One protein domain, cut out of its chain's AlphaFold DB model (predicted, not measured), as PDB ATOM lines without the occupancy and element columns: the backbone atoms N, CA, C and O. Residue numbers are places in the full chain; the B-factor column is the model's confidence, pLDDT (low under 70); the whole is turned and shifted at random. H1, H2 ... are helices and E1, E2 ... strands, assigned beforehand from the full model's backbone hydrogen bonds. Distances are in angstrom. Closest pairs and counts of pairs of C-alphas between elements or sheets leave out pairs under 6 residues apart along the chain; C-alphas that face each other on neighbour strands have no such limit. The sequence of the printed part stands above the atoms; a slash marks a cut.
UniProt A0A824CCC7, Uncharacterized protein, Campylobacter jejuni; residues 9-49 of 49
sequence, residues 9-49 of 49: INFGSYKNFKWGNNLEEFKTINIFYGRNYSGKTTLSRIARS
ATOM      1  N   ILE A   9     -32.470-141.448  38.020       93.62
ATOM      2  CA  ILE A   9     -31.155-141.665  38.620       93.62
ATOM      3  C   ILE A   9     -30.793-143.149  38.514       93.62
ATOM      4  O   ILE A   9     -31.476-144.005  39.082       93.62
ATOM      5  N   ASN A  10     -29.665-143.420  37.853       93.06
ATOM      6  CA  ASN A  10     -29.059-144.744  37.704       93.06
ATOM      7  C   ASN A  10     -27.611-144.730  38.209       93.06
ATOM      8  O   ASN A  10     -26.663-144.850  37.437       93.06
ATOM      9  N   PHE A  11     -27.431-144.528  39.518       92.31
ATOM     10  CA  PHE A  11     -26.113-144.439  40.146       92.31
ATOM     11  C   PHE A  11     -26.110-144.911  41.608       92.31
ATOM     12  O   PHE A  11     -26.953-144.523  42.423       92.31
ATOM     13  N   GLY A  12     -25.094-145.699  41.973       90.69
ATOM     14  CA  GLY A  12     -24.877-146.173  43.342       90.69
ATOM     15  C   GLY A  12     -26.076-146.953  43.893       90.69
ATOM     16  O   GLY A  12     -26.468-147.981  43.347       90.69
ATOM     17  N   SER A  13     -26.651-146.466  44.997       91.19
ATOM     18  CA  SER A  13     -27.831-147.066  45.640       91.19
ATOM     19  C   SER A  13     -29.146-146.795  44.897       91.19
ATOM     20  O   SER A  13     -30.141-147.454  45.183       91.19
ATOM     21  N   TYR A  14     -29.169-145.842  43.961       93.06
ATOM     22  CA  TYR A  14     -30.339-145.526  43.145       93.06
ATOM     23  C   TYR A  14     -30.271-146.338  41.848       93.06
ATOM     24  O   TYR A  14     -29.541-145.979  40.925       93.06
ATOM     25  N   LYS A  15     -31.001-147.458  41.801       91.50
ATOM     26  CA  LYS A  15     -31.156-148.294  40.601       91.50
ATOM     27  C   LYS A  15     -32.539-148.051  40.001       91.50
ATOM     28  O   LYS A  15     -33.531-148.361  40.656       91.50
ATOM     29  N   ASN A  16     -32.599-147.509  38.789       92.62
ATOM     30  CA  ASN A  16     -33.823-147.154  38.062       92.62
ATOM     31  C   ASN A  16     -34.757-146.249  38.874       92.62
ATOM     32  O   ASN A  16     -35.978-146.406  38.846       92.62
ATOM     33  N   PHE A  17     -34.187-145.314  39.640       93.12
ATOM     34  CA  PHE A  17     -34.994-144.394  40.428       93.12
ATOM     35  C   PHE A  17     -35.637-143.365  39.502       93.12
ATOM     36  O   PHE A  17     -34.932-142.643  38.802       93.12
ATOM     37  N   LYS A  18     -36.966-143.263  39.546       93.31
ATOM     38  CA  LYS A  18     -37.739-142.247  38.827       93.31
ATOM     39  C   LYS A  18     -38.389-141.305  39.825       93.31
ATOM     40  O   LYS A  18     -39.007-141.754  40.791       93.31
ATOM     41  N   TRP A  19     -38.265-140.005  39.585       91.50
ATOM     42  CA  TRP A  19     -38.916-139.000  40.419       91.50
ATOM     43  C   TRP A  19     -40.407-138.982  40.102       91.50
ATOM     44  O   TRP A  19     -40.842-138.435  39.089       91.50
ATOM     45  N   GLY A  20     -41.176-139.682  40.930       88.38
ATOM     46  CA  GLY A  20     -42.614-139.828  40.745       88.38
ATOM     47  C   GLY A  20     -43.375-138.523  40.971       88.38
ATOM     48  O   GLY A  20     -42.891-137.606  41.629       88.38
ATOM     49  N   ASN A  21     -44.617-138.481  40.489       86.44
ATOM     50  CA  ASN A  21     -45.493-137.307  40.595       86.44
ATOM     51  C   ASN A  21     -45.842-136.923  42.046       86.44
ATOM     52  O   ASN A  21     -46.251-135.797  42.298       86.44
ATOM     53  N   ASN A  22     -45.666-137.847  42.995       88.94
ATOM     54  CA  ASN A  22     -45.937-137.616  44.417       88.94
ATOM     55  C   ASN A  22     -44.760-136.944  45.148       88.94
ATOM     56  O   ASN A  22     -44.873-136.643  46.334       88.94
ATOM     57  N   LEU A  23     -43.616-136.761  44.479       89.44
ATOM     58  CA  LEU A  23     -42.440-136.100  45.034       89.44
ATOM     59  C   LEU A  23     -42.388-134.659  44.534       89.44
ATOM     60  O   LEU A  23     -42.309-134.407  43.332       89.44
ATOM     61  N   GLU A  24     -42.392-133.721  45.472       90.75
ATOM     62  CA  GLU A  24     -42.260-132.299  45.171       90.75
ATOM     63  C   GLU A  24     -40.906-131.974  44.522       90.75
ATOM     64  O   GLU A  24     -39.928-132.711  44.658       90.75
ATOM     65  N   GLU A  25     -40.844-130.842  43.828       93.19
ATOM     66  CA  GLU A  25     -39.585-130.269  43.356       93.19
ATOM     67  C   GLU A  25     -38.721-129.762  44.520       93.19
ATOM     68  O   GLU A  25     -39.209-129.468  45.616       93.19
ATOM     69  N   PHE A  26     -37.421-129.617  44.269       92.56
ATOM     70  CA  PHE A  26     -36.486-129.054  45.228       92.56
ATOM     71  C   PHE A  26     -36.891-127.633  45.627       92.56
ATOM     72  O   PHE A  26     -37.024-126.721  44.804       92.56
ATOM     73  N   LYS A  27     -37.017-127.438  46.938       92.19
ATOM     74  CA  LYS A  27     -37.249-126.144  47.579       92.19
ATOM     75  C   LYS A  27     -35.921-125.432  47.841       92.19
ATOM     76  O   LYS A  27     -34.846-125.972  47.581       92.19
ATOM     77  N   THR A  28     -35.984-124.221  48.388       91.44
ATOM     78  CA  THR A  28     -34.789-123.470  48.819       91.44
ATOM     79  C   THR A  28     -33.954-124.259  49.831       91.44
ATOM     80  O   THR A  28     -32.730-124.217  49.792       91.44
ATOM     81  N   ILE A  29     -34.622-125.009  50.712       91.19
ATOM     82  CA  ILE A  29     -34.004-125.912  51.683       91.19
ATOM     83  C   ILE A  29     -34.706-127.264  51.568       91.19
ATOM     84  O   ILE A  29     -35.934-127.326  51.581       91.19
ATOM     85  N   ASN A  30     -33.926-128.341  51.463       91.12
ATOM     86  CA  ASN A  30     -34.429-129.712  51.372       91.12
ATOM     87  C   ASN A  30     -33.760-130.564  52.451       91.12
ATOM     88  O   ASN A  30     -32.536-130.539  52.587       91.12
ATOM     89  N   ILE A  31     -34.553-131.332  53.197       92.50
ATOM     90  CA  ILE A  31     -34.060-132.230  54.244       92.50
ATOM     91  C   ILE A  31     -34.288-133.670  53.784       92.50
ATOM     92  O   ILE A  31     -35.422-134.140  53.730       92.50
ATOM     93  N   PHE A  32     -33.204-134.385  53.479       91.56
ATOM     94  CA  PHE A  32     -33.255-135.806  53.131       91.56
ATOM     95  C   PHE A  32     -32.907-136.651  54.355       91.56
ATOM     96  O   PHE A  32     -31.767-136.645  54.823       91.56
ATOM     97  N   TYR A  33     -33.874-137.413  54.857       94.12
ATOM     98  CA  TYR A  33     -33.713-138.292  56.013       94.12
ATOM     99  C   TYR A  33     -34.043-139.747  55.649       94.12
ATOM    100  O   TYR A  33     -34.617-140.035  54.602       94.12
ATOM    101  N   GLY A  34     -33.608-140.691  56.483       93.88
ATOM    102  CA  GLY A  34     -33.827-142.123  56.261       93.88
ATOM    103  C   GLY A  34     -32.797-142.990  56.979       93.88
ATOM    104  O   GLY A  34     -31.859-142.473  57.587       93.88
ATOM    105  N   ARG A  35     -32.929-144.314  56.865       94.62
ATOM    106  CA  ARG A  35     -32.051-145.290  57.538       94.62
ATOM    107  C   ARG A  35     -30.598-145.213  57.055       94.62
ATOM    108  O   ARG A  35     -30.311-144.685  55.978       94.62
ATOM    109  N   ASN A  36     -29.655-145.742  57.829       93.44
ATOM    110  CA  ASN A  36     -28.273-145.876  57.359       93.44
ATOM    111  C   ASN A  36     -28.241-146.659  56.038       93.44
ATOM    112  O   ASN A  36     -29.040-147.572  55.840       93.44
ATOM    113  N   TYR A  37     -27.352-146.249  55.128       90.94
ATOM    114  CA  TYR A  37     -27.218-146.802  53.772       90.94
ATOM    115  C   TYR A  37     -28.407-146.565  52.821       90.94
ATOM    116  O   TYR A  37     -28.400-147.070  51.704       90.94
ATOM    117  N   SER A  38     -29.379-145.716  53.178       93.12
ATOM    118  CA  SER A  38     -30.526-145.372  52.316       93.12
ATOM    119  C   SER A  38     -30.200-144.484  51.099       93.12
ATOM    120  O   SER A  38     -31.112-143.955  50.474       93.12
ATOM    121  N   GLY A  39     -28.923-144.233  50.796       94.00
ATOM    122  CA  GLY A  39     -28.512-143.434  49.633       94.00
ATOM    123  C   GLY A  39     -28.401-141.915  49.839       94.00
ATOM    124  O   GLY A  39     -28.023-141.228  48.899       94.00
ATOM    125  N   LYS A  40     -28.623-141.370  51.046       94.56
ATOM    126  CA  LYS A  40     -28.541-139.910  51.317       94.56
ATOM    127  C   LYS A  40     -27.228-139.268  50.846       94.56
ATOM    128  O   LYS A  40     -27.233-138.277  50.122       94.56
ATOM    129  N   THR A  41     -26.090-139.855  51.220       94.94
ATOM    130  CA  THR A  41     -24.765-139.368  50.803       94.94
ATOM    131  C   THR A  41     -24.561-139.510  49.294       94.94
ATOM    132  O   THR A  41     -23.956-138.641  48.674       94.94
ATOM    133  N   THR A  42     -25.088-140.580  48.691       94.94
ATOM    134  CA  THR A  42     -25.056-140.791  47.237       94.94
ATOM    135  C   THR A  42     -25.822-139.684  46.513       94.94
ATOM    136  O   THR A  42     -25.282-139.102  45.581       94.94
ATOM    137  N   LEU A  43     -27.018-139.323  46.990       92.69
ATOM    138  CA  LEU A  43     -27.815-138.229  46.427       92.69
ATOM    139  C   LEU A  43     -27.088-136.884  46.522       92.69
ATOM    140  O   LEU A  43     -27.050-136.139  45.549       92.69
ATOM    141  N   SER A  44     -26.455-136.599  47.665       91.25
ATOM    142  CA  SER A  44     -25.666-135.372  47.841       91.25
ATOM    143  C   SER A  44     -24.477-135.288  46.878       91.25
ATOM    144  O   SER A  44     -24.147-134.197  46.421       91.25
ATOM    145  N   ARG A  45     -23.850-136.422  46.538       92.06
ATOM    146  CA  ARG A  45     -22.792-136.471  45.519       92.06
ATOM    147  C   ARG A  45     -23.345-136.226  44.119       92.06
ATOM    148  O   ARG A  45     -22.785-135.403  43.415       92.06
ATOM    149  N   ILE A  46     -24.452-136.876  43.755       91.19
ATOM    150  CA  ILE A  46     -25.109-136.683  42.449       91.19
ATOM    151  C   ILE A  46     -25.509-135.219  42.250       91.19
ATOM    152  O   ILE A  46     -25.297-134.679  41.179       91.19
ATOM    153  N   ALA A  47     -26.046-134.568  43.285       88.56
ATOM    154  CA  ALA A  47     -26.443-133.163  43.215       88.56
ATOM    155  C   ALA A  47     -25.262-132.174  43.131       88.56
ATOM    156  O   ALA A  47     -25.486-130.997  42.859       88.56
ATOM    157  N   ARG A  48     -24.030-132.617  43.427       86.69
ATOM    158  CA  ARG A  48     -22.811-131.797  43.339       86.69
ATOM    159  C   ARG A  48     -22.151-131.875  41.958       86.69
ATOM    160  O   ARG A  48     -21.520-130.895  41.571       86.69
ATOM    161  N   SER A  49     -22.219-133.040  41.312       69.75
ATOM    162  CA  SER A  49     -21.613-133.327  40.003       69.75
ATOM    163  C   SER A  49     -22.263-132.530  38.879       69.75
ATOM    164  O   SER A  49     -21.504-132.091  37.991       69.75
TER     165      SER A  49
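AT A GLANCE: This is residues 9 to 49 of the 49 residues of an uncharacterized protein of Campylobacter jejuni (UniProt A0A824CCC7). With little regular structure, this is a small hairpin of two strands, E1 and E2, and one short helix, H1, joined by a wide loop whose residues 20 to 30 stick out. The printed part has 41 residues, with E1, E2 and H1 in that order; the sheet is antiparallel, the class is mixed, and named elements hold only 15 residues. It is only just compact, close to loose, with a radius of gyration of the C-alphas of 10.7 A and spans of 24 by 23 by 19 A.

IN THESE COORDINATES: E1, residues 9 to 11, begins at C-alpha 9 (-31.155, -141.665, 38.620) and measures 6.0 A. E2, residues 14 to 18, measures 9.2 A. H1, residues 40 to 46, measures 10.0 A and ends at C-alpha 46 (-25.109, -136.683, 42.449).

HOW THE PARTS SIT: E1 and E2 form a hairpin, antiparallel at 174 degrees, with N 9 and O 17 2.8 A apart, within hydrogen-bond range. E1 and H1 are near each other, with 5 pairs of C-alphas within 10 A. In H1 every O i to N i+4 pair is within hydrogen-bond range.

THE WHOLE: The C-alphas farthest apart, of Lys 15 and Thr 28, are 26.4 A apart. The printed part has no cut. The E2 to H1 link is long, 21 residues. Only Ser 49 has pLDDT under 70.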